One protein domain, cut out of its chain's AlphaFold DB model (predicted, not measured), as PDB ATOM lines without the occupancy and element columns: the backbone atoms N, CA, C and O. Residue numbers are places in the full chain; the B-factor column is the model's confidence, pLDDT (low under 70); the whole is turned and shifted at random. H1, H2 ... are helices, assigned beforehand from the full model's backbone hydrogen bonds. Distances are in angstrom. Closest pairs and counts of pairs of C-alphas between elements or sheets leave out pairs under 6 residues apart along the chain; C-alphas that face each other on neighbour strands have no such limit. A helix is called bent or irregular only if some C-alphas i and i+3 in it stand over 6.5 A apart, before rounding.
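This is residues 58 to 117 of the 167 residues of an uncharacterized protein of Amycolatopsis sp. SID8362 (UniProt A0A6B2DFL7). One long helix, H2, makes the longest axis, and two shorter helices, H1 and H3, cross it on one side, H1 over its first half and H3 farther along. H1 and H3 also pack on each other, and residues 77 to 82, of which 81 and 82 belong to H2, stick out at one end. The printed part has 60 residues with three named helices, in the order H1, H2, H3, and no named strand; its class is all helix, with mostly crossed packing. It is compact, with a radius of gyration of the C-alphas of 11.5 A, and elongated, spanning 36 by 22 by 19 A.

H2, residues 81 to 103, is 31.7 A long, from C-alpha 81 at (-1.707, 10.450, 17.605) to C-alpha 103 at (16.255, 16.957, 42.889). H1, residues 58 to 71, is 18.4 A long and begins with C-alpha 58 at (4.932, 29.227, 31.066). H1 is neither bent nor irregular, but only just: C-alphas 68 and 71 are 6.1 A apart. H3, residues 108 to 114, is 10.0 A long and ends with C-alpha 114 at (20.486, 13.979, 32.371).

H2 touches H3 with residues 92 to 99 alone, and their closest C-alphas are those of Gly 96 and Pro 108, 4.3 A apart. Their lines are about perpendicular at 72 degrees, only just beyond steep. H1 touches H2 with residues 64 to 69 alone, closest at the C-alphas of Leu 68 and Ser 88, 6.4 A, at a steep tilt of 55 degrees, opposite ways. H1 touches H3 with residues 63 to 68 alone, closest at the C-alphas of Leu 64 and Val 109, 6.0 A, at a steep tilt of 59 degrees, the same way. Every O i to N i+4 pair is within hydrogen-bond range in H2 and H3, and 9 of 10 are in H1.

The two C-alphas farthest apart are those of Ala 79 and Glu 104, 36.2 A. The printed part has no cut; the link from H1 to H2 is short and that from H2 to H3 is tight. The mean pLDDT of the printed part is 80.8, and residues 58 and 105 are under 70.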
ATOM      1  N   ALA A  58       5.400  29.548  32.415       67.75
ATOM      2  CA  ALA A  58       4.932  29.227  31.066       67.75
ATOM      3  C   ALA A  58       6.094  28.769  30.169       67.75
ATOM      4  O   ALA A  58       5.953  27.812  29.418       67.75
ATOM      5  N   GLU A  59       7.282  29.351  30.345       70.81
ATOM      6  CA  GLU A  59       8.486  28.979  29.597       70.81
ATOM      7  C   GLU A  59       8.915  27.527  29.855       70.81
ATOM      8  O   GLU A  59       9.367  26.847  28.937       70.81
ATOM      9  N   ARG A  60       8.748  27.025  31.088       72.88
ATOM     10  CA  ARG A  60       9.059  25.624  31.423       72.88
ATOM     11  C   ARG A  60       8.059  24.663  30.792       72.88
ATOM     12  O   ARG A  60       8.431  23.545  30.451       72.88
ATOM     13  N   LEU A  61       6.802  25.083  30.648       75.62
ATOM     14  CA  LEU A  61       5.786  24.293  29.962       75.62
ATOM     15  C   LEU A  61       6.046  24.251  28.452       75.62
ATOM     16  O   LEU A  61       5.977  23.177  27.864       75.62
ATOM     17  N   ASP A  62       6.407  25.380  27.844       79.06
ATOM     18  CA  ASP A  62       6.779  25.437  26.425       79.06
ATOM     19  C   ASP A  62       7.993  24.550  26.131       79.06
ATOM     20  O   ASP A  62       8.006  23.807  25.149       79.06
ATOM     21  N   GLU A  63       9.004  24.585  27.003       85.38
ATOM     22  CA  GLU A  63      10.170  23.710  26.902       85.38
ATOM     23  C   GLU A  63       9.779  22.234  27.031       85.38
ATOM     24  O   GLU A  63      10.190  21.421  26.207       85.38
ATOM     25  N   LEU A  64       8.936  21.892  28.010       83.75
ATOM     26  CA  LEU A  64       8.416  20.537  28.186       83.75
ATOM     27  C   LEU A  64       7.699  20.039  26.927       83.75
ATOM     28  O   LEU A  64       7.980  18.938  26.456       83.75
ATOM     29  N   VAL A  65       6.793  20.850  26.376       84.38
ATOM     30  CA  VAL A  65       6.026  20.511  25.172       84.38
ATOM     31  C   VAL A  65       6.958  20.335  23.980       84.38
ATOM     32  O   VAL A  65       6.877  19.324  23.286       84.38
ATOM     33  N   ARG A  66       7.882  21.274  23.754       87.56
ATOM     34  CA  ARG A  66       8.839  21.185  22.646       87.56
ATOM     35  C   ARG A  66       9.686  19.916  22.751       87.56
ATOM     36  O   ARG A  66       9.758  19.150  21.796       87.56
ATOM     37  N   VAL A  67      10.272  19.659  23.915       87.00
ATOM     38  CA  VAL A  67      11.186  18.530  24.103       87.00
ATOM     39  C   VAL A  67      10.443  17.193  24.019       87.00
ATOM     40  O   VAL A  67      10.866  16.321  23.270       87.00
ATOM     41  N   LEU A  68       9.326  17.010  24.731       81.38
ATOM     42  CA  LEU A  68       8.674  15.693  24.846       81.38
ATOM     43  C   LEU A  68       7.642  15.388  23.757       81.38
ATOM     44  O   LEU A  68       7.392  14.223  23.471       81.38
ATOM     45  N   PHE A  69       7.027  16.405  23.154       83.06
ATOM     46  CA  PHE A  69       5.956  16.201  22.170       83.06
ATOM     47  C   PHE A  69       6.386  16.537  20.740       83.06
ATOM     48  O   PHE A  69       5.691  16.150  19.800       83.06
ATOM     49  N   VAL A  70       7.522  17.221  20.553       83.75
ATOM     50  CA  VAL A  70       8.049  17.571  19.223       83.75
ATOM     51  C   VAL A  70       9.393  16.894  18.955       83.75
ATOM     52  O   VAL A  70       9.521  16.196  17.952       83.75
ATOM     53  N   GLU A  71      10.381  17.072  19.834       84.31
ATOM     54  CA  GLU A  71      11.760  16.610  19.606       84.31
ATOM     55  C   GLU A  71      11.952  15.118  19.947       84.31
ATOM     56  O   GLU A  71      12.563  14.382  19.175       84.31
ATOM     57  N   HIS A  72      11.383  14.647  21.063       80.19
ATOM     58  CA  HIS A  72      11.558  13.287  21.589       80.19
ATOM     59  C   HIS A  72      10.232  12.532  21.697       80.19
ATOM     60  O   HIS A  72       9.783  12.184  22.788       80.19
ATOM     61  N   ARG A  73       9.614  12.253  20.545       79.50
ATOM     62  CA  ARG A  73       8.385  11.450  20.486       79.50
ATOM     63  C   ARG A  73       8.568  10.099  21.175       79.50
ATOM     64  O   ARG A  73       9.535   9.388  20.900       79.50
ATOM     65  N   ALA A  74       7.615   9.731  22.026       78.62
ATOM     66  CA  ALA A  74       7.695   8.508  22.815       78.62
ATOM     67  C   ALA A  74       7.388   7.257  21.980       78.62
ATOM     68  O   ALA A  74       7.941   6.187  22.235       78.62
ATOM     69  N   VAL A  75       6.536   7.382  20.957       81.31
ATOM     70  CA  VAL A  75       6.204   6.300  20.026       81.31
ATOM     71  C   VAL A  75       6.336   6.820  18.588       81.31
ATOM     72  O   VAL A  75       5.345   6.974  17.871       81.31
ATOM     73  N   PRO A  76       7.569   7.075  18.109       75.25
ATOM     74  CA  PRO A  76       7.796   7.769  16.838       75.25
ATOM     75  C   PRO A  76       7.215   7.025  15.626       75.25
ATOM     76  O   PRO A  76       6.893   7.651  14.619       75.25
ATOM     77  N   LEU A  77       7.043   5.703  15.737       79.75
ATOM     78  CA  LEU A  77       6.475   4.841  14.698       79.75
ATOM     79  C   LEU A  77       4.945   4.691  14.779       79.75
ATOM     80  O   LEU A  77       4.353   4.075  13.893       79.75
ATOM     81  N   ALA A  78       4.282   5.219  15.815       77.62
ATOM     82  CA  ALA A  78       2.828   5.149  15.914       77.62
ATOM     83  C   ALA A  78       2.169   6.065  14.877       77.62
ATOM     84  O   ALA A  78       2.406   7.276  14.844       77.62
ATOM     85  N   ALA A  79       1.291   5.474  14.064       74.62
ATOM     86  CA  ALA A  79       0.405   6.212  13.168       74.62
ATOM     87  C   ALA A  79      -0.704   6.950  13.940       74.62
ATOM     88  O   ALA A  79      -1.181   7.995  13.496       74.62
ATOM     89  N   ASP A  80      -1.095   6.421  15.103       81.19
ATOM     90  CA  ASP A  80      -2.122   7.002  15.960       81.19
ATOM     91  C   ASP A  80      -1.546   8.082  16.892       81.19
ATOM     92  O   ASP A  80      -0.687   7.823  17.740       81.19
ATOM     93  N   ARG A  81      -2.069   9.306  16.757       79.19
ATOM     94  CA  ARG A  81      -1.707  10.450  17.605       79.19
ATOM     95  C   ARG A  81      -2.234  10.323  19.034       79.19
ATOM     96  O   ARG A  81      -1.628  10.890  19.937       79.19
ATOM     97  N   ALA A  82      -3.332   9.603  19.258       81.00
ATOM     98  CA  ALA A  82      -3.889   9.415  20.595       81.00
ATOM     99  C   ALA A  82      -2.961   8.561  21.469       81.00
ATOM    100  O   ALA A  82      -2.734   8.892  22.638       81.00
ATOM    101  N   LEU A  83      -2.367   7.514  20.887       79.44
ATOM    102  CA  LEU A  83      -1.357   6.698  21.553       79.44
ATOM    103  C   LEU A  83      -0.106   7.520  21.878       79.44
ATOM    104  O   LEU A  83       0.323   7.530  23.027       79.44
ATOM    105  N   GLU A  84       0.433   8.252  20.897       84.06
ATOM    106  CA  GLU A  84       1.585   9.137  21.111       84.06
ATOM    107  C   GLU A  84       1.329  10.120  22.259       84.06
ATOM    108  O   GLU A  84       2.122  10.190  23.190       84.06
ATOM    109  N   HIS A  85       0.203  10.839  22.244       82.75
ATOM    110  CA  HIS A  85      -0.120  11.793  23.304       82.75
ATOM    111  C   HIS A  85      -0.227  11.130  24.676       82.75
ATOM    112  O   HIS A  85       0.293  11.665  25.652       82.75
ATOM    113  N   SER A  86      -0.881   9.971  24.759       81.50
ATOM    114  CA  SER A  86      -1.071   9.266  26.029       81.50
ATOM    115  C   SER A  86       0.261   8.792  26.610       81.50
ATOM    116  O   SER A  86       0.517   8.974  27.801       81.50
ATOM    117  N   VAL A  87       1.139   8.240  25.768       83.50
ATOM    118  CA  VAL A  87       2.464   7.777  26.192       83.50
ATOM    119  C   VAL A  87       3.367   8.959  26.537       83.50
ATOM    120  O   VAL A  87       4.016   8.922  27.577       83.50
ATOM    121  N   SER A  88       3.369  10.033  25.748       85.19
ATOM    122  CA  SER A  88       4.173  11.229  26.028       85.19
ATOM    123  C   SER A  88       3.713  11.950  27.298       85.19
ATOM    124  O   SER A  88       4.550  12.419  28.070       85.19
ATOM    125  N   LEU A  89       2.410  11.963  27.604       85.69
ATOM    126  CA  LEU A  89       1.892  12.434  28.896       85.69
ATOM    127  C   LEU A  89       2.347  11.542  30.056       85.69
ATOM    128  O   LEU A  89       2.836  12.056  31.061       85.69
ATOM    129  N   ALA A  90       2.236  10.218  29.914       84.62
ATOM    130  CA  ALA A  90       2.704   9.276  30.930       84.62
ATOM    131  C   ALA A  90       4.219   9.411  31.175       84.62
ATOM    132  O   ALA A  90       4.655   9.464  32.324       84.62
ATOM    133  N   ALA A  91       5.009   9.552  30.108       85.75
ATOM    134  CA  ALA A  91       6.446   9.790  30.173       85.75
ATOM    135  C   ALA A  91       6.771  11.130  30.847       85.75
ATOM    136  O   ALA A  91       7.621  11.172  31.732       85.75
ATOM    137  N   SER A  92       6.055  12.206  30.502       86.69
ATOM    138  CA  SER A  92       6.216  13.526  31.130       86.69
ATOM    139  C   SER A  92       5.979  13.468  32.640       86.69
ATOM    140  O   SER A  92       6.758  14.024  33.416       86.69
ATOM    141  N   LEU A  93       4.924  12.765  33.067       84.38
ATOM    142  CA  LEU A  93       4.606  12.557  34.479       84.38
ATOM    143  C   LEU A  93       5.684  11.726  35.179       84.38
ATOM    144  O   LEU A  93       6.154  12.122  36.242       84.38
ATOM    145  N   ALA A  94       6.112  10.614  34.578       83.94
ATOM    146  CA  ALA A  94       7.161   9.759  35.130       83.94
ATOM    147  C   ALA A  94       8.491  10.510  35.294       83.94
ATOM    148  O   ALA A  94       9.093  10.472  36.365       83.94
ATOM    149  N   LEU A  95       8.912  11.260  34.274       86.38
ATOM    150  CA  LEU A  95      10.115  12.092  34.318       86.38
ATOM    151  C   LEU A  95      10.007  13.200  35.367       86.38
ATOM    152  O   LEU A  95      10.987  13.488  36.046       86.38
ATOM    153  N   GLY A  96       8.822  13.794  35.540       84.44
ATOM    154  CA  GLY A  96       8.564  14.760  36.607       84.44
ATOM    155  C   GLY A  96       8.657  14.146  38.002       84.44
ATOM    156  O   GLY A  96       9.258  14.744  38.891       84.44
ATOM    157  N   MET A  97       8.130  12.934  38.193       84.25
ATOM    158  CA  MET A  97       8.260  12.199  39.456       84.25
ATOM    159  C   MET A  97       9.722  11.862  39.760       84.25
ATOM    160  O   MET A  97      10.173  12.111  40.874       84.25
ATOM    161  N   ILE A  98      10.482  11.386  38.769       83.31
ATOM    162  CA  ILE A  98      11.920  11.117  38.916       83.31
ATOM    163  C   ILE A  98      12.671  12.411  39.247       83.31
ATOM    164  O   ILE A  98      13.466  12.440  40.184       83.31
ATOM    165  N   ALA A  99      12.397  13.502  38.526       85.25
ATOM    166  CA  ALA A  99      13.022  14.794  38.794       85.25
ATOM    167  C   ALA A  99      12.734  15.282  40.222       85.25
ATOM    168  O   ALA A  99      13.626  15.797  40.895       85.25
ATOM    169  N   TRP A 100      11.506  15.078  40.702       82.31
ATOM    170  CA  TRP A 100      11.117  15.394  42.072       82.31
ATOM    171  C   TRP A 100      11.860  14.535  43.099       82.31
ATOM    172  O   TRP A 100      12.405  15.070  44.058       82.31
ATOM    173  N   GLN A 101      11.918  13.219  42.891       82.69
ATOM    174  CA  GLN A 101      12.579  12.283  43.807       82.69
ATOM    175  C   GLN A 101      14.087  12.518  43.914       82.69
ATOM    176  O   GLN A 101      14.660  12.309  44.979       82.69
ATOM    177  N   LEU A 102      14.731  12.939  42.824       80.69
ATOM    178  CA  LEU A 102      16.183  13.106  42.780       80.69
ATOM    179  C   LEU A 102      16.647  14.527  43.118       80.69
ATOM    180  O   LEU A 102      17.751  14.689  43.639       80.69
ATOM    181  N   TRP A 103      15.841  15.549  42.810       83.19
ATOM    182  CA  TRP A 103      16.255  16.957  42.889       83.19
ATOM    183  C   TRP A 103      15.209  17.912  43.499       83.19
ATOM    184  O   TRP A 103      15.389  19.121  43.405       83.19
ATOM    185  N   GLU A 104      14.136  17.408  44.121       73.25
ATOM    186  CA  GLU A 104      13.146  18.194  44.889       73.25
ATOM    187  C   GLU A 104      12.490  19.369  44.126       73.25
ATOM    188  O   GLU A 104      12.349  20.478  44.645       73.25
ATOM    189  N   GLY A 105      12.034  19.135  42.890       65.88
ATOM    190  CA  GLY A 105      11.207  20.115  42.159       65.88
ATOM    191  C   GLY A 105      11.768  20.625  40.844       65.88
ATOM    192  O   GLY A 105      11.418  21.727  40.417       65.88
ATOM    193  N   ASP A 106      12.612  19.828  40.198       71.25
ATOM    194  CA  ASP A 106      13.170  20.180  38.901       71.25
ATOM    195  C   ASP A 106      12.295  19.765  37.706       71.25
ATOM    196  O   ASP A 106      11.313  19.033  37.837       71.25
ATOM    197  N   SER A 107      12.644  20.263  36.519       76.19
ATOM    198  CA  SER A 107      11.898  20.026  35.282       76.19
ATOM    199  C   SER A 107      11.996  18.560  34.819       76.19
ATOM    200  O   SER A 107      13.099  18.003  34.810       76.19
ATOM    201  N   PRO A 108      10.902  17.950  34.315       79.44
ATOM    202  CA  PRO A 108      10.960  16.657  33.622       79.44
ATOM    203  C   PRO A 108      11.976  16.650  32.466       79.44
ATOM    204  O   PRO A 108      12.608  15.632  32.191       79.44
ATOM    205  N   VAL A 109      12.196  17.808  31.830       84.75
ATOM    206  CA  VAL A 109      13.210  17.997  30.778       84.75
ATOM    207  C   VAL A 109      14.626  17.787  31.317       84.75
ATOM    208  O   VAL A 109      15.477  17.233  30.622       84.75
ATOM    209  N   ARG A 110      14.904  18.164  32.572       83.81
ATOM    210  CA  ARG A 110      16.209  17.917  33.199       83.81
ATOM    211  C   ARG A 110      16.437  16.428  33.437       83.81
ATOM    212  O   ARG A 110      17.536  15.944  33.177       83.81
ATOM    213  N   ALA A 111      15.417  15.699  33.898       84.81
ATOM    214  CA  ALA A 111      15.501  14.243  34.016       84.81
ATOM    215  C   ALA A 111      15.788  13.612  32.650       84.81
ATOM    216  O   ALA A 111      16.719  12.816  32.535       84.81
ATOM    217  N   LEU A 112      15.064  14.042  31.611       85.06
ATOM    218  CA  LEU A 112      15.291  13.561  30.254       85.06
ATOM    219  C   LEU A 112      16.712  13.856  29.776       85.06
ATOM    220  O   LEU A 112      17.389  12.941  29.352       85.06
ATOM    221  N   THR A 113      17.202  15.092  29.871       83.44
ATOM    222  CA  THR A 113      18.548  15.455  29.384       83.44
ATOM    223  C   THR A 113      19.668  14.793  30.185       83.44
ATOM    224  O   THR A 113      20.681  14.387  29.619       83.44
ATOM    225  N   THR A 114      19.489  14.621  31.497       81.69
ATOM    226  CA  THR A 114      20.486  13.979  32.371       81.69
ATOM    227  C   THR A 114      20.596  12.478  32.108       81.69
ATOM    228  O   THR A 114      21.691  11.919  32.213       81.69
ATOM    229  N   PHE A 115      19.478  11.838  31.760       77.75
ATOM    230  CA  PHE A 115      19.372  10.398  31.525       77.75
ATOM    231  C   PHE A 115      19.081  10.048  30.058       77.75
ATOM    232  O   PHE A 115      18.689   8.923  29.775       77.75
ATOM    233  N   ALA A 116      19.277  10.985  29.125       74.62
ATOM    234  CA  ALA A 116      18.924  10.807  27.711       74.62
ATOM    235  C   ALA A 116      19.641   9.601  27.105       74.62
ATOM    236  O   ALA A 116      19.064   8.836  26.339       74.62
ATOM    237  N   ASP A 117      20.895   9.430  27.513       73.50
ATOM    238  CA  ASP A 117      21.689   8.257  27.227       73.50
ATOM    239  C   ASP A 117      22.106   7.642  28.561       73.50
ATOM    240  O   ASP A 117      23.088   8.038  29.198       73.50
TER     241      ASP A 117